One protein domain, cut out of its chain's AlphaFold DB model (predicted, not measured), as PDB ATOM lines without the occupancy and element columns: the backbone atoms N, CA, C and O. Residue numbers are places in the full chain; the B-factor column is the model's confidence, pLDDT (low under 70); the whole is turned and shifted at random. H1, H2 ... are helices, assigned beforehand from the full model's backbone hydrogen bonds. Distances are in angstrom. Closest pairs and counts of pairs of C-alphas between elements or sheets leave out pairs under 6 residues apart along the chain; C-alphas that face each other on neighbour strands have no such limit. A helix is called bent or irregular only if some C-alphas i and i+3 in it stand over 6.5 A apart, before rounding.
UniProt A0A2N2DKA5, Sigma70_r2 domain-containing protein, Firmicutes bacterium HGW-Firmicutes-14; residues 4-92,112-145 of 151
ATOM      1  N   GLN A   4     -43.565  40.932  38.060       85.81
ATOM      2  CA  GLN A   4     -43.225  40.291  36.802       85.81
ATOM      3  C   GLN A   4     -41.945  39.437  36.838       85.81
ATOM      4  O   GLN A   4     -41.883  38.416  36.161       85.81
ATOM      5  N   ASP A   5     -40.919  39.808  37.612       90.25
ATOM      6  CA  ASP A   5     -39.697  38.993  37.689       90.25
ATOM      7  C   ASP A   5     -39.951  37.701  38.469       90.25
ATOM      8  O   ASP A   5     -39.454  36.641  38.092       90.25
ATOM      9  N   ASN A   6     -40.772  37.769  39.520       91.19
ATOM     10  CA  ASN A   6     -41.161  36.591  40.292       91.19
ATOM     11  C   ASN A   6     -41.966  35.611  39.442       91.19
ATOM     12  O   ASN A   6     -41.699  34.411  39.482       91.19
ATOM     13  N   GLU A   7     -42.905  36.109  38.638       93.12
ATOM     14  CA  GLU A   7     -43.678  35.272  37.719       93.12
ATOM     15  C   GLU A   7     -42.771  34.534  36.723       93.12
ATOM     16  O   GLU A   7     -42.882  33.315  36.561       93.12
ATOM     17  N   LEU A   8     -41.827  35.247  36.099       94.81
ATOM     18  CA  LEU A   8     -40.875  34.638  35.169       94.81
ATOM     19  C   LEU A   8     -40.004  33.579  35.852       94.81
ATOM     20  O   LEU A   8     -39.748  32.523  35.276       94.81
ATOM     21  N   ILE A   9     -39.575  33.819  37.089       94.56
ATOM     22  CA  ILE A   9     -38.778  32.856  37.854       94.56
ATOM     23  C   ILE A   9     -39.587  31.604  38.181       94.56
ATOM     24  O   ILE A   9     -39.067  30.500  38.029       94.56
ATOM     25  N   LEU A  10     -40.847  31.748  38.602       94.38
ATOM     26  CA  LEU A  10     -41.726  30.613  38.893       94.38
ATOM     27  C   LEU A  10     -41.973  29.767  37.640       94.38
ATOM     28  O   LEU A  10     -41.825  28.546  37.682       94.38
ATOM     29  N   ARG A  11     -42.265  30.412  36.504       95.69
ATOM     30  CA  ARG A  11     -42.413  29.733  35.208       95.69
ATOM     31  C   ARG A  11     -41.125  29.033  34.790       95.69
ATOM     32  O   ARG A  11     -41.162  27.868  34.394       95.69
ATOM     33  N   PHE A  12     -39.980  29.694  34.938       96.00
ATOM     34  CA  PHE A  12     -38.696  29.091  34.601       96.00
ATOM     35  C   PHE A  12     -38.385  27.880  35.496       96.00
ATOM     36  O   PHE A  12     -38.012  26.822  34.992       96.00
ATOM     37  N   LYS A  13     -38.631  27.972  36.810       95.06
ATOM     38  CA  LYS A  13     -38.518  26.836  37.740       95.06
ATOM     39  C   LYS A  13     -39.446  25.672  37.373       95.06
ATOM     40  O   LYS A  13     -39.103  24.529  37.663       95.06
ATOM     41  N   ALA A  14     -40.584  25.942  36.735       95.50
ATOM     42  CA  ALA A  14     -41.504  24.926  36.224       95.50
ATOM     43  C   ALA A  14     -41.077  24.322  34.866       95.50
ATOM     44  O   ALA A  14     -41.776  23.460  34.338       95.50
ATOM     45  N   GLY A  15     -39.937  24.742  34.304       93.75
ATOM     46  CA  GLY A  15     -39.385  24.230  33.044       93.75
ATOM     47  C   GLY A  15     -39.700  25.078  31.808       93.75
ATOM     48  O   GLY A  15     -39.375  24.670  30.693       93.75
ATOM     49  N   ASP A  16     -40.310  26.258  31.968       96.00
ATOM     50  CA  ASP A  16     -40.572  27.165  30.848       96.00
ATOM     51  C   ASP A  16     -39.298  27.914  30.422       96.00
ATOM     52  O   ASP A  16     -38.931  28.956  30.970       96.00
ATOM     53  N   ASN A  17     -38.630  27.399  29.388       93.44
ATOM     54  CA  ASN A  17     -37.434  28.022  28.819       93.44
ATOM     55  C   ASN A  17     -37.695  29.403  28.191       93.44
ATOM     56  O   ASN A  17     -36.759  30.194  28.066       93.44
ATOM     57  N   LYS A  18     -38.941  29.734  27.817       96.62
ATOM     58  CA  LYS A  18     -39.261  31.082  27.317       96.62
ATOM     59  C   LYS A  18     -39.159  32.108  28.436       96.62
ATOM     60  O   LYS A  18     -38.635  33.194  28.211       96.62
ATOM     61  N   ALA A  19     -39.550  31.737  29.655       96.38
ATOM     62  CA  ALA A  19     -39.414  32.607  30.815       96.38
ATOM     63  C   ALA A  19     -37.940  32.929  31.131       96.38
ATOM     64  O   ALA A  19     -37.616  34.057  31.504       96.38
ATOM     65  N   PHE A  20     -37.022  31.980  30.901       95.94
ATOM     66  CA  PHE A  20     -35.584  32.259  30.976       95.94
ATOM     67  C   PHE A  20     -35.118  33.243  29.897       95.94
ATOM     68  O   PHE A  20     -34.352  34.152  30.207       95.94
ATOM     69  N   ALA A  21     -35.583  33.099  28.652       95.19
ATOM     70  CA  ALA A  21     -35.244  34.037  27.580       95.19
ATOM     71  C   ALA A  21     -35.734  35.464  27.896       95.19
ATOM     72  O   ALA A  21     -34.995  36.428  27.719       95.19
ATOM     73  N   GLU A  22     -36.940  35.605  28.450       95.50
ATOM     74  CA  GLU A  22     -37.468  36.900  28.895       95.50
ATOM     75  C   GLU A  22     -36.649  37.499  30.053       95.50
ATOM     76  O   GLU A  22     -36.343  38.696  30.047       95.50
ATOM     77  N   LEU A  23     -36.232  36.678  31.027       94.31
ATOM     78  CA  LEU A  23     -35.293  37.104  32.074       94.31
ATOM     79  C   LEU A  23     -33.946  37.531  31.481       94.31
ATOM     80  O   LEU A  23     -33.385  38.540  31.905       94.31
ATOM     81  N   TYR A  24     -33.431  36.800  30.495       94.56
ATOM     82  CA  TYR A  24     -32.178  37.129  29.826       94.56
ATOM     83  C   TYR A  24     -32.237  38.514  29.176       94.56
ATOM     84  O   TYR A  24     -31.414  39.370  29.502       94.56
ATOM     85  N   GLU A  25     -33.247  38.780  28.345       92.56
ATOM     86  CA  GLU A  25     -33.417  40.069  27.656       92.56
ATOM     87  C   GLU A  25     -33.500  41.252  28.632       92.56
ATOM     88  O   GLU A  25     -32.906  42.313  28.415       92.56
ATOM     89  N   ARG A  26     -34.181  41.058  29.766       92.00
ATOM     90  CA  ARG A  26     -34.283  42.069  30.829       92.00
ATOM     91  C   ARG A  26     -32.952  42.350  31.509       92.00
ATOM     92  O   ARG A  26     -32.665  43.497  31.856       92.00
ATOM     93  N   TYR A  27     -32.161  41.307  31.747       92.94
ATOM     94  CA  TYR A  27     -31.012  41.370  32.644       92.94
ATOM     95  C   TYR A  27     -29.655  41.480  31.944       92.94
ATOM     96  O   TYR A  27     -28.681  41.897  32.578       92.94
ATOM     97  N   VAL A  28     -29.574  41.194  30.641       91.62
ATOM     98  CA  VAL A  28     -28.308  41.137  29.895       91.62
ATOM     99  C   VAL A  28     -27.558  42.466  29.902       91.62
ATOM    100  O   VAL A  28     -26.354  42.497  30.157       91.62
ATOM    101  N   ARG A  29     -28.259  43.597  29.743       86.81
ATOM    102  CA  ARG A  29     -27.619  44.925  29.786       86.81
ATOM    103  C   ARG A  29     -27.050  45.247  31.163       86.81
ATOM    104  O   ARG A  29     -25.967  45.823  31.248       86.81
ATOM    105  N   TYR A  30     -27.752  44.870  32.233       86.38
ATOM    106  CA  TYR A  30     -27.277  45.065  33.605       86.38
ATOM    107  C   TYR A  30     -26.054  44.194  33.895       86.38
ATOM    108  O   TYR A  30     -25.076  44.673  34.467       86.38
ATOM    109  N   ALA A  31     -26.085  42.937  33.452       90.12
ATOM    110  CA  ALA A  31     -24.983  41.997  33.604       90.12
ATOM    111  C   ALA A  31     -23.725  42.496  32.894       90.12
ATOM    112  O   ALA A  31     -22.678  42.649  33.522       90.12
ATOM    113  N   PHE A  32     -23.858  42.823  31.608       89.06
ATOM    114  CA  PHE A  32     -22.756  43.298  30.786       89.06
ATOM    115  C   PHE A  32     -22.193  44.623  31.302       89.06
ATOM    116  O   PHE A  32     -20.983  44.750  31.457       89.06
ATOM    117  N   SER A  33     -23.047  45.591  31.651       84.00
ATOM    118  CA  SER A  33     -22.594  46.890  32.170       84.00
ATOM    119  C   SER A  33     -21.812  46.742  33.476       84.00
ATOM    120  O   SER A  33     -20.776  47.383  33.659       84.00
ATOM    121  N   THR A  34     -22.277  45.869  34.370       85.81
ATOM    122  CA  THR A  34     -21.598  45.573  35.634       85.81
ATOM    123  C   THR A  34     -20.283  44.836  35.409       85.81
ATOM    124  O   THR A  34     -19.260  45.244  35.956       85.81
ATOM    125  N   ALA A  35     -20.277  43.797  34.576       87.69
ATOM    126  CA  ALA A  35     -19.068  43.058  34.237       87.69
ATOM    127  C   ALA A  35     -18.024  43.969  33.571       87.69
ATOM    128  O   ALA A  35     -16.861  43.953  33.965       87.69
ATOM    129  N   LEU A  36     -18.441  44.835  32.646       85.75
ATOM    130  CA  LEU A  36     -17.574  45.798  31.967       85.75
ATOM    131  C   LEU A  36     -16.979  46.819  32.940       85.75
ATOM    132  O   LEU A  36     -15.794  47.131  32.858       85.75
ATOM    133  N   LEU A  37     -17.773  47.312  33.892       82.88
ATOM    134  CA  LEU A  37     -17.294  48.224  34.931       82.88
ATOM    135  C   LEU A  37     -16.226  47.562  35.820       82.88
ATOM    136  O   LEU A  37     -15.256  48.199  36.228       82.88
ATOM    137  N   LEU A  38     -16.379  46.271  36.112       84.06
ATOM    138  CA  LEU A  38     -15.415  45.516  36.908       84.06
ATOM    139  C   LEU A  38     -14.149  45.194  36.106       84.06
ATOM    140  O   LEU A  38     -13.047  45.517  36.554       84.06
ATOM    141  N   LEU A  39     -14.313  44.586  34.934       85.81
ATOM    142  CA  LEU A  39     -13.253  43.942  34.157       85.81
ATOM    143  C   LEU A  39     -12.528  44.887  33.200       85.81
ATOM    144  O   LEU A  39     -11.370  44.635  32.890       85.81
ATOM    145  N   LYS A  40     -13.185  45.972  32.768       83.38
ATOM    146  CA  LYS A  40     -12.679  46.958  31.796       83.38
ATOM    147  C   LYS A  40     -12.259  46.389  30.435       83.38
ATOM    148  O   LYS A  40     -11.595  47.076  29.668       83.38
ATOM    149  N   ASP A  41     -12.662  45.164  30.139       84.69
ATOM    150  CA  ASP A  41     -12.420  44.488  28.872       84.69
ATOM    151  C   ASP A  41     -13.773  43.973  28.358       84.69
ATOM    152  O   ASP A  41     -14.406  43.170  29.053       84.69
ATOM    153  N   PRO A  42     -14.253  44.442  27.190       83.19
ATOM    154  CA  PRO A  42     -15.543  44.027  26.641       83.19
ATOM    155  C   PRO A  42     -15.649  42.524  26.373       83.19
ATOM    156  O   PRO A  42     -16.708  41.945  26.611       83.19
ATOM    157  N   SER A  43     -14.566  41.885  25.924       86.38
ATOM    158  CA  SER A  43     -14.551  40.451  25.628       86.38
ATOM    159  C   SER A  43     -14.660  39.639  26.914       86.38
ATOM    160  O   SER A  43     -15.494  38.746  27.017       86.38
ATOM    161  N   ILE A  44     -13.870  39.983  27.934       88.06
ATOM    162  CA  ILE A  44     -13.917  39.281  29.226       88.06
ATOM    163  C   ILE A  44     -15.246  39.576  29.943       88.06
ATOM    164  O   ILE A  44     -15.776  38.723  30.656       88.06
ATOM    165  N   ALA A  45     -15.814  40.771  29.761       86.94
ATOM    166  CA  ALA A  45     -17.127  41.116  30.296       86.94
ATOM    167  C   ALA A  45     -18.259  40.313  29.643       86.94
ATOM    168  O   ALA A  45     -19.168  39.877  30.353       86.94
ATOM    169  N   ALA A  46     -18.196  40.087  28.328       90.56
ATOM    170  CA  ALA A  46     -19.127  39.210  27.624       90.56
ATOM    171  C   ALA A  46     -19.039  37.770  28.157       90.56
ATOM    172  O   ALA A  46     -20.070  37.201  28.518       90.56
ATOM    173  N   ASP A  47     -17.824  37.238  28.336       91.94
ATOM    174  CA  ASP A  47     -17.603  35.918  28.945       91.94
ATOM    175  C   ASP A  47     -18.205  35.835  30.358       91.94
ATOM    176  O   ASP A  47     -18.898  34.876  30.696       91.94
ATOM    177  N   ALA A  48     -17.976  36.850  31.201       93.25
ATOM    178  CA  ALA A  48     -18.519  36.889  32.563       93.25
ATOM    179  C   ALA A  48     -20.050  36.936  32.573       93.25
ATOM    180  O   ALA A  48     -20.686  36.306  33.418       93.25
ATOM    181  N   CYS A  49     -20.639  37.699  31.649       93.56
ATOM    182  CA  CYS A  49     -22.081  37.798  31.470       93.56
ATOM    183  C   CYS A  49     -22.670  36.436  31.084       93.56
ATOM    184  O   CYS A  49     -23.636  35.985  31.701       93.56
ATOM    185  N   GLN A  50     -22.057  35.751  30.120       95.44
ATOM    186  CA  GLN A  50     -22.479  34.421  29.703       95.44
ATOM    187  C   GLN A  50     -22.365  33.405  30.847       95.44
ATOM    188  O   GLN A  50     -23.351  32.737  31.168       95.44
ATOM    189  N   ASP A  51     -21.209  33.335  31.518       97.00
ATOM    190  CA  ASP A  51     -20.997  32.457  32.676       97.00
ATOM    191  C   ASP A  51     -22.037  32.747  33.777       97.00
ATOM    192  O   ASP A  51     -22.579  31.821  34.384       97.00
ATOM    193  N   ALA A  52     -22.389  34.018  34.006       97.06
ATOM    194  CA  ALA A  52     -23.412  34.399  34.975       97.06
ATOM    195  C   ALA A  52     -24.806  33.874  34.599       97.06
ATOM    196  O   ALA A  52     -25.500  33.330  35.458       97.06
ATOM    197  N   PHE A  53     -25.220  33.961  33.334       97.50
ATOM    198  CA  PHE A  53     -26.505  33.400  32.903       97.50
ATOM    199  C   PHE A  53     -26.532  31.873  32.939       97.50
ATOM    200  O   PHE A  53     -27.542  31.298  33.344       97.50
ATOM    201  N   VAL A  54     -25.415  31.208  32.633       97.81
ATOM    202  CA  VAL A  54     -25.279  29.757  32.849       97.81
ATOM    203  C   VAL A  54     -25.454  29.425  34.335       97.81
ATOM    204  O   VAL A  54     -26.160  28.480  34.686       97.81
ATOM    205  N   ARG A  55     -24.876  30.222  35.243       97.56
ATOM    206  CA  ARG A  55     -25.073  30.048  36.692       97.56
ATOM    207  C   ARG A  55     -26.515  30.250  37.123       97.56
ATOM    208  O   ARG A  55     -26.974  29.468  37.955       97.56
ATOM    209  N   VAL A  56     -27.200  31.257  36.583       96.44
ATOM    210  CA  VAL A  56     -28.631  31.479  36.827       96.44
ATOM    211  C   VAL A  56     -29.416  30.253  36.391       96.44
ATOM    212  O   VAL A  56     -30.134  29.689  37.207       96.44
ATOM    213  N   TYR A  57     -29.206  29.794  35.156       96.75
ATOM    214  CA  TYR A  57     -29.906  28.640  34.604       96.75
ATOM    215  C   TYR A  57     -29.738  27.396  35.489       96.75
ATOM    216  O   TYR A  57     -30.712  26.755  35.871       96.75
ATOM    217  N   LEU A  58     -28.503  27.103  35.905       95.69
ATOM    218  CA  LEU A  58     -28.189  25.928  36.726       95.69
ATOM    219  C   LEU A  58     -28.642  26.035  38.191       95.69
ATOM    220  O   LEU A  58     -28.743  25.014  38.869       95.69
ATOM    221  N   ASN A  59     -28.836  27.243  38.726       95.31
ATOM    222  CA  ASN A  59     -29.093  27.448  40.158       95.31
ATOM    223  C   ASN A  59     -30.415  28.156  40.454       95.31
ATOM    224  O   ASN A  59     -30.656  28.480  41.616       95.31
ATOM    225  N   ILE A  60     -31.286  28.361  39.464       94.69
ATOM    226  CA  ILE A  60     -32.562  29.055  39.671       94.69
ATOM    227  C   ILE A  60     -33.426  28.377  40.741       94.69
ATOM    228  O   ILE A  60     -34.055  29.055  41.542       94.69
ATOM    229  N   HIS A  61     -33.387  27.047  40.850       92.88
ATOM    230  CA  HIS A  61     -34.126  26.309  41.882       92.88
ATOM    231  C   HIS A  61     -33.649  26.606  43.312       92.88
ATOM    232  O   HIS A  61     -34.396  26.388  44.259       92.88
ATOM    233  N   LYS A  62     -32.424  27.119  43.481       91.50
ATOM    234  CA  LYS A  62     -31.880  27.548  44.779       91.50
ATOM    235  C   LYS A  62     -32.229  28.997  45.115       91.50
ATOM    236  O   LYS A  62     -31.941  29.443  46.222       91.50
ATOM    237  N   PHE A  63     -32.778  29.750  44.164       92.25
ATOM    238  CA  PHE A  63     -33.256  31.098  44.428       92.25
ATOM    239  C   PHE A  63     -34.484  31.026  45.339       92.25
ATOM    240  O   PHE A  63     -35.435  30.302  45.043       92.25
ATOM    241  N   GLN A  64     -34.449  31.754  46.451       88.81
ATOM    242  CA  GLN A  64     -35.525  31.764  47.433       88.81
ATOM    243  C   GLN A  64     -36.707  32.593  46.922       88.81
ATOM    244  O   GLN A  64     -36.543  33.761  46.573       88.81
ATOM    245  N   ASP A  65     -37.900  32.001  46.919       83.44
ATOM    246  CA  ASP A  65     -39.119  32.709  46.528       83.44
ATOM    247  C   ASP A  65     -39.401  33.876  47.485       83.44
ATOM    248  O   ASP A  65     -39.105  33.813  48.679       83.44
ATOM    249  N   GLY A  66     -39.910  34.982  46.943       77.25
ATOM    250  CA  GLY A  66     -40.109  36.231  47.686       77.25
ATOM    251  C   GLY A  66     -38.835  37.056  47.915       77.25
ATOM    252  O   GLY A  66     -38.930  38.192  48.375       77.25
ATOM    253  N   SER A  67     -37.649  36.540  47.568       85.44
ATOM    254  CA  SER A  67     -36.431  37.357  47.513       85.44
ATOM    255  C   SER A  67     -36.389  38.200  46.241       85.44
ATOM    256  O   SER A  67     -36.967  37.847  45.219       85.44
ATOM    257  N   GLN A  68     -35.639  39.300  46.267       86.94
ATOM    258  CA  GLN A  68     -35.425  40.114  45.074       86.94
ATOM    259  C   GLN A  68     -34.392  39.461  44.143       86.94
ATOM    260  O   GLN A  68     -33.247  39.206  44.532       86.94
ATOM    261  N   PHE A  69     -34.774  39.237  42.884       90.62
ATOM    262  CA  PHE A  69     -33.907  38.595  41.892       90.62
ATOM    263  C   PHE A  69     -32.698  39.448  41.516       90.62
ATOM    264  O   PHE A  69     -31.577  38.949  41.450       90.62
ATOM    265  N   LYS A  70     -32.901  40.753  41.321       89.25
ATOM    266  CA  LYS A  70     -31.861  41.676  40.855       89.25
ATOM    267  C   LYS A  70     -30.606  41.701  41.754       89.25
ATOM    268  O   LYS A  70     -29.513  41.524  41.214       89.25
ATOM    269  N   PRO A  71     -30.692  41.822  43.096       88.12
ATOM    270  CA  PRO A  71     -29.520  41.704  43.971       88.12
ATOM    271  C   PRO A  71     -28.834  40.333  43.914       88.12
ATOM    272  O   PRO A  71     -27.603  40.251  43.894       88.12
ATOM    273  N   TRP A  72     -29.612  39.248  43.870       91.44
ATOM    274  CA  TRP A  72     -29.071  37.893  43.735       91.44
ATOM    275  C   TRP A  72     -28.305  37.729  42.418       91.44
ATOM    276  O   TRP A  72     -27.173  37.242  42.409       91.44
ATOM    277  N   PHE A  73     -28.871  38.238  41.327       93.50
ATOM    278  CA  PHE A  73     -28.262  38.246  40.008       93.50
ATOM    279  C   PHE A  73     -26.951  39.042  39.975       93.50
ATOM    280  O   PHE A  73     -25.932  38.534  39.507       93.50
ATOM    281  N   TYR A  74     -26.917  40.250  40.548       90.25
ATOM    282  CA  TYR A  74     -25.681  41.036  40.612       90.25
ATOM    283  C   TYR A  74     -24.564  40.329  41.379       90.25
ATOM    284  O   TYR A  74     -23.407  40.395  40.961       90.25
ATOM    285  N   ARG A  75     -24.884  39.606  42.460       91.94
ATOM    286  CA  ARG A  75     -23.888  38.790  43.173       91.94
ATOM    287  C   ARG A  75     -23.287  37.718  42.266       91.94
ATOM    288  O   ARG A  75     -22.076  37.517  42.302       91.94
ATOM    289  N   ILE A  76     -24.094  37.066  41.429       95.31
ATOM    290  CA  ILE A  76     -23.606  36.082  40.451       95.31
ATOM    291  C   ILE A  76     -22.659  36.747  39.445       95.31
ATOM    292  O   ILE A  76     -21.542  36.267  39.260       95.31
ATOM    293  N   VAL A  77     -23.056  37.879  38.856       94.19
ATOM    294  CA  VAL A  77     -22.238  38.615  37.871       94.19
ATOM    295  C   VAL A  77     -20.892  39.048  38.465       94.19
ATOM    296  O   VAL A  77     -19.839  38.866  37.848       94.19
ATOM    297  N   VAL A  78     -20.902  39.584  39.689       91.50
ATOM    298  CA  VAL A  78     -19.685  39.962  40.422       91.50
ATOM    299  C   VAL A  78     -18.800  38.742  40.673       91.50
ATOM    300  O   VAL A  78     -17.591  38.797  40.443       91.50
ATOM    301  N   ASN A  79     -19.388  37.627  41.110       93.62
ATOM    302  CA  ASN A  79     -18.649  36.402  41.395       93.62
ATOM    303  C   ASN A  79     -17.965  35.837  40.144       93.62
ATOM    304  O   ASN A  79     -16.786  35.475  40.217       93.62
ATOM    305  N   GLU A  80     -18.655  35.803  39.002       96.00
ATOM    306  CA  GLU A  80     -18.071  35.331  37.741       96.00
ATOM    307  C   GLU A  80     -16.996  36.291  37.213       96.00
ATOM    308  O   GLU A  80     -15.904  35.850  36.848       96.00
ATOM    309  N   SER A  81     -17.199  37.606  37.332       91.19
ATOM    310  CA  SER A  81     -16.164  38.606  37.012       91.19
ATOM    311  C   SER A  81     -14.888  38.399  37.850       91.19
ATOM    312  O   SER A  81     -13.761  38.372  37.342       91.19
ATOM    313  N   MET A  82     -15.046  38.168  39.157       90.12
ATOM    314  CA  MET A  82     -13.928  37.893  40.066       90.12
ATOM    315  C   MET A  82     -13.278  36.529  39.807       90.12
ATOM    316  O   MET A  82     -12.073  36.353  40.019       90.12
ATOM    317  N   ARG A  83     -14.049  35.533  39.358       92.44
ATOM    318  CA  ARG A  83     -13.532  34.223  38.951       92.44
ATOM    319  C   ARG A  83     -12.662  34.343  37.699       92.44
ATOM    320  O   ARG A  83     -11.542  33.829  37.718       92.44
ATOM    321  N   LEU A  84     -13.115  35.055  36.667       89.75
ATOM    322  CA  LEU A  84     -12.333  35.278  35.446       89.75
ATOM    323  C   LEU A  84     -11.054  36.069  35.717       89.75
ATOM    324  O   LEU A  84      -9.982  35.655  35.276       89.75
ATOM    325  N   THR A  85     -11.125  37.117  36.543       86.25
ATOM    326  CA  THR A  85      -9.939  37.885  36.961       86.25
ATOM    327  C   THR A  85      -8.883  36.979  37.605       86.25
ATOM    328  O   THR A  85      -7.708  37.017  37.240       86.25
ATOM    329  N   ARG A  86      -9.293  36.103  38.536       85.81
ATOM    330  CA  ARG A  86      -8.383  35.131  39.172       85.81
ATOM    331  C   ARG A  86      -7.818  34.121  38.175       85.81
ATOM    332  O   ARG A  86      -6.656  33.745  38.301       85.81
ATOM    333  N   ARG A  87      -8.619  33.680  37.198       86.19
ATOM    334  CA  ARG A  87      -8.186  32.758  36.138       86.19
ATOM    335  C   ARG A  87      -7.106  33.390  35.261       86.19
ATOM    336  O   ARG A  87      -6.122  32.725  34.969       86.19
ATOM    337  N   ILE A  88      -7.269  34.657  34.882       83.25
ATOM    338  CA  ILE A  88      -6.318  35.394  34.038       83.25
ATOM    339  C   ILE A  88      -5.009  35.647  34.787       83.25
ATOM    340  O   ILE A  88      -3.945  35.346  34.261       83.25
ATOM    341  N   MET A  89      -5.078  36.102  36.042       77.81
ATOM    342  CA  MET A  89      -3.885  36.353  36.866       77.81
ATOM    343  C   MET A  89      -3.050  35.096  37.150       77.81
ATOM    344  O   MET A  89      -1.869  35.203  37.459       77.81
ATOM    345  N   ARG A  90      -3.661  33.907  37.078       78.44
ATOM    346  CA  ARG A  90      -2.992  32.614  37.290       78.44
ATOM    347  C   ARG A  90      -2.378  32.018  36.022       78.44
ATOM    348  O   ARG A  90      -1.678  31.015  36.126       78.44
ATOM    349  N   ARG A  91      -2.647  32.580  34.839       72.19
ATOM    350  CA  ARG A  91      -1.996  32.135  33.600       72.19
ATOM    351  C   ARG A  91      -0.570  32.701  33.569       72.19
ATOM    352  O   ARG A  91      -0.417  33.896  33.824       72.19
ATOM    353  N   PRO A  92       0.466  31.890  33.280       49.78
ATOM    354  CA  PRO A  92       1.808  32.418  33.078       49.78
ATOM    355  C   PRO A  92       1.755  33.423  31.925       49.78
ATOM    356  O   PRO A  92       1.288  33.098  30.832       49.78
ATOM    357  N   LEU A 112     -26.623  51.114  22.622       38.03
ATOM    358  CA  LEU A 112     -26.553  52.550  22.908       38.03
ATOM    359  C   LEU A 112     -26.574  52.734  24.430       38.03
ATOM    360  O   LEU A 112     -27.579  52.456  25.087       38.03
ATOM    361  N   ILE A 113     -25.457  53.198  24.975       42.50
ATOM    362  CA  ILE A 113     -25.366  53.732  26.327       42.50
ATOM    363  C   ILE A 113     -25.500  55.245  26.171       42.50
ATOM    364  O   ILE A 113     -24.724  55.865  25.451       42.50
ATOM    365  N   THR A 114     -26.524  55.834  26.780       40.34
ATOM    366  CA  THR A 114     -26.700  57.286  26.838       40.34
ATOM    367  C   THR A 114     -25.633  57.889  27.759       40.34
ATOM    368  O   THR A 114     -25.651  57.695  28.977       40.34
ATOM    369  N   GLU A 115     -24.679  58.580  27.141       49.69
ATOM    370  CA  GLU A 115     -23.582  59.361  27.724       49.69
ATOM    371  C   GLU A 115     -24.056  60.826  27.758       49.69
ATOM    372  O   GLU A 115     -24.650  61.285  26.795       49.69
ATOM    373  N   GLU A 116     -24.033  61.544  28.880       41.66
ATOM    374  CA  GLU A 116     -23.056  62.642  29.013       41.66
ATOM    375  C   GLU A 116     -22.743  62.987  30.485       41.66
ATOM    376  O   GLU A 116     -21.622  63.365  30.801       41.66
ATOM    377  N   GLN A 117     -23.662  62.768  31.436       39.41
ATOM    378  CA  GLN A 117     -23.434  63.093  32.862       39.41
ATOM    379  C   GLN A 117     -22.807  61.944  33.678       39.41
ATOM    380  O   GLN A 117     -22.293  62.148  34.775       39.41
ATOM    381  N   LYS A 118     -22.824  60.712  33.152       51.31
ATOM    382  CA  LYS A 118     -22.286  59.514  33.829       51.31
ATOM    383  C   LYS A 118     -20.788  59.288  33.575       51.31
ATOM    384  O   LYS A 118     -20.186  58.452  34.252       51.31
ATOM    385  N   GLY A 119     -20.194  60.015  32.627       56.38
ATOM    386  CA  GLY A 119     -18.827  59.793  32.148       56.38
ATOM    387  C   GLY A 119     -17.760  60.020  33.219       56.38
ATOM    388  O   GLY A 119     -16.921  59.149  33.441       56.38
ATOM    389  N   GLU A 120     -17.817  61.139  33.944       52.84
ATOM    390  CA  GLU A 120     -16.794  61.508  34.936       52.84
ATOM    391  C   GLU A 120     -16.774  60.563  36.142       52.84
ATOM    392  O   GLU A 120     -15.717  60.063  36.540       52.84
ATOM    393  N   ILE A 121     -17.953  60.232  36.678       62.53
ATOM    394  CA  ILE A 121     -18.093  59.269  37.780       62.53
ATOM    395  C   ILE A 121     -17.590  57.894  37.334       62.53
ATOM    396  O   ILE A 121     -16.828  57.241  38.050       62.53
ATOM    397  N   ARG A 122     -17.956  57.455  36.124       64.44
ATOM    398  CA  ARG A 122     -17.513  56.170  35.573       64.44
ATOM    399  C   ARG A 122     -15.998  56.131  35.381       64.44
ATOM    400  O   ARG A 122     -15.373  55.126  35.713       64.44
ATOM    401  N   GLN A 123     -15.390  57.221  34.916       66.88
ATOM    402  CA  GLN A 123     -13.936  57.348  34.803       66.88
ATOM    403  C   GLN A 123     -13.243  57.310  36.172       66.88
ATOM    404  O   GLN A 123     -12.246  56.603  36.329       66.88
ATOM    405  N   ALA A 124     -13.779  57.999  37.183       69.56
ATOM    406  CA  ALA A 124     -13.249  57.959  38.546       69.56
ATOM    407  C   ALA A 124     -13.327  56.544  39.147       69.56
ATOM    408  O   ALA A 124     -12.338  56.028  39.669       69.56
ATOM    409  N   VAL A 125     -14.462  55.857  38.985       70.75
ATOM    410  CA  VAL A 125     -14.650  54.465  39.428       70.75
ATOM    411  C   VAL A 125     -13.739  53.503  38.655       70.75
ATOM    412  O   VAL A 125     -13.206  52.535  39.215       70.75
ATOM    413  N   ASN A 126     -13.478  53.777  37.377       70.19
ATOM    414  CA  ASN A 126     -12.502  53.032  36.594       70.19
ATOM    415  C   ASN A 126     -11.078  53.202  37.139       70.19
ATOM    416  O   ASN A 126     -10.304  52.258  37.053       70.19
ATOM    417  N   LYS A 127     -10.705  54.302  37.792       78.81
ATOM    418  CA  LYS A 127      -9.359  54.425  38.391       78.81
ATOM    419  C   LYS A 127      -9.165  53.571  39.652       78.81
ATOM    420  O   LYS A 127      -8.031  53.299  40.033       78.81
ATOM    421  N   LEU A 128     -10.241  53.081  40.270       79.38
ATOM    422  CA  LEU A 128     -10.149  52.295  41.502       79.38
ATOM    423  C   LEU A 128      -9.588  50.874  41.271       79.38
ATOM    424  O   LEU A 128      -9.886  50.228  40.262       79.38
ATOM    425  N   PRO A 129      -8.840  50.306  42.228       81.06
ATOM    426  CA  PRO A 129      -8.581  48.871  42.268       81.06
ATOM    427  C   PRO A 129      -9.887  48.063  42.325       81.06
ATOM    428  O   PRO A 129     -10.834  48.445  43.014       81.06
ATOM    429  N   MET A 130      -9.924  46.900  41.664       76.94
ATOM    430  CA  MET A 130     -11.102  46.011  41.615       76.94
ATOM    431  C   MET A 130     -11.708  45.744  43.004       76.94
ATOM    432  O   MET A 130     -12.923  45.788  43.174       76.94
ATOM    433  N   ARG A 131     -10.855  45.522  44.016       78.38
ATOM    434  CA  ARG A 131     -11.279  45.249  45.400       78.38
ATOM    435  C   ARG A 131     -12.127  46.369  46.012       78.38
ATOM    436  O   ARG A 131     -12.976  46.073  46.839       78.38
ATOM    437  N   LEU A 132     -11.910  47.619  45.601       79.81
ATOM    438  CA  LEU A 132     -12.682  48.780  46.057       79.81
ATOM    439  C   LEU A 132     -13.903  49.041  45.169       79.81
ATOM    440  O   LEU A 132     -14.911  49.561  45.636       79.81
ATOM    441  N   ARG A 133     -13.846  48.634  43.896       83.62
ATOM    442  CA  ARG A 133     -14.962  48.780  42.959       83.62
ATOM    443  C   ARG A 133     -16.113  47.824  43.264       83.62
ATOM    444  O   ARG A 133     -17.262  48.236  43.199       83.62
ATOM    445  N   VAL A 134     -15.816  46.575  43.619       81.75
ATOM    446  CA  VAL A 134     -16.828  45.547  43.929       81.75
ATOM    447  C   VAL A 134     -17.847  45.997  44.987       81.75
ATOM    448  O   VAL A 134     -19.039  45.961  44.679       81.75
ATOM    449  N   PRO A 135     -17.449  46.436  46.199       81.69
ATOM    450  CA  PRO A 135     -18.416  46.875  47.203       81.69
ATOM    451  C   PRO A 135     -19.194  48.117  46.756       81.69
ATOM    452  O   PRO A 135     -20.368  48.230  47.077       81.69
ATOM    453  N   LEU A 136     -18.587  49.012  45.970       80.25
ATOM    454  CA  LEU A 136     -19.240  50.222  45.463       80.25
ATOM    455  C   LEU A 136     -20.303  49.893  44.405       80.25
ATOM    456  O   LEU A 136     -21.397  50.440  44.438       80.25
ATOM    457  N   VAL A 137     -20.008  48.947  43.514       78.12
ATOM    458  CA  VAL A 137     -20.944  48.425  42.508       78.12
ATOM    459  C   VAL A 137     -22.097  47.685  43.172       78.12
ATOM    460  O   VAL A 137     -23.253  47.949  42.856       78.12
ATOM    461  N   LEU A 138     -21.794  46.789  44.113       77.12
ATOM    462  CA  LEU A 138     -22.824  46.071  44.858       77.12
ATOM    463  C   LEU A 138     -23.702  47.034  45.649       77.12
ATOM    464  O   LEU A 138     -24.914  46.907  45.567       77.12
ATOM    465  N   ARG A 139     -23.115  48.012  46.347       72.44
ATOM    466  CA  ARG A 139     -23.858  49.032  47.088       72.44
ATOM    467  C   ARG A 139     -24.712  49.894  46.166       72.44
ATOM    468  O   ARG A 139     -25.897  50.012  46.401       72.44
ATOM    469  N   TYR A 140     -24.158  50.435  45.085       70.25
ATOM    470  CA  TYR A 140     -24.917  51.267  44.149       70.25
ATOM    471  C   TYR A 140     -26.148  50.533  43.601       70.25
ATOM    472  O   TYR A 140     -27.239  51.090  43.559       70.25
ATOM    473  N   TYR A 141     -25.991  49.260  43.228       66.31
ATOM    474  CA  TYR A 141     -27.093  48.473  42.679       66.31
ATOM    475  C   TYR A 141     -27.999  47.810  43.729       66.31
ATOM    476  O   TYR A 141     -29.118  47.443  43.371       66.31
ATOM    477  N   ALA A 142     -27.550  47.659  44.980       58.34
ATOM    478  CA  ALA A 142     -28.352  47.169  46.105       58.34
ATOM    479  C   ALA A 142     -29.110  48.297  46.833       58.34
ATOM    480  O   ALA A 142     -30.248  48.085  47.238       58.34
ATOM    481  N   ASP A 143     -28.553  49.505  46.930       56.06
ATOM    482  CA  ASP A 143     -29.214  50.683  47.521       56.06
ATOM    483  C   ASP A 143     -30.318  51.217  46.584       56.06
ATOM    484  O   ASP A 143     -31.337  51.738  47.033       56.06
ATOM    485  N   LEU A 144     -30.196  50.979  45.268       50.88
ATOM    486  CA  LEU A 144     -31.271  51.174  44.278       50.88
ATOM    487  C   LEU A 144     -32.531  50.327  44.558       50.88
ATOM    488  O   LEU A 144     -33.541  50.501  43.878       50.88
ATOM    489  N   THR A 145     -32.472  49.410  45.527       44.28
ATOM    490  CA  THR A 145     -33.601  48.598  46.000       44.28
ATOM    491  C   THR A 145     -34.181  49.047  47.348       44.28
ATOM    492  O   THR A 145     -35.259  48.571  47.685       44.28
TER     493      THR A 145
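Overview. This is residues 4 to 92 and 112 to 145 of the 151 residues of the protein "Sigma70_r2 domain-containing protein" of Firmicutes bacterium HGW-Firmicutes-14 (UniProt A0A2N2DKA5). H2b, the second arm of the longest helix, forms a small bundle with H4 and H6, and H3 crosses H2b and H4. The hairpin of H1 and H2a lies at one end; residues 114 to 121 stick out. The printed part has 123 residues, six named helices, H1 to H6, and no named strand: all helix, compact, radius of gyration of the C-alphas 15.2 A, spans 43 by 40 by 25 A.

Along the chain. Find C-alpha 17 at (-37.434, 28.022, 28.819), where H2, residues 17 to 39, begins; assigned as one helix by its hydrogen bonds, it is bent, C-alphas 26 and 29 being 7.3 A apart, into H2a, 17 to 26, and H2b, 29 to 39. H1 is residues 4 to 13; H3, residues 42 to 62, is 29.5 A long and irregular, with C-alphas 58 and 61 7.9 A apart; H4, residues 69 to 89, is 30.5 A long; H5 is residues 119 to 127; H6, residues 130 to 143, ends at Asp 143, with C-alpha 143 at (-29.214, 50.683, 47.521).

Arrangement. Look at H2b: it touches H4, closest C-alphas Ala 35 and Ser 81, 6.0 A. H3 touches H4, closest C-alphas Ala 52 and Val 77, 5.2 A. H5 touches no helix. Every O i to N i+4 pair is within hydrogen-bond range in H1, H2a, H2b, H4 and H5; 15 of 17 in H3, 8 of 10 in H6.

Size, cuts and confidence. Residues 93 to 111 are not printed, C-alphas 92 and 112 being 36.2 A apart. Confidence is under 70 at 92, 112 to 124 and 141 to 145.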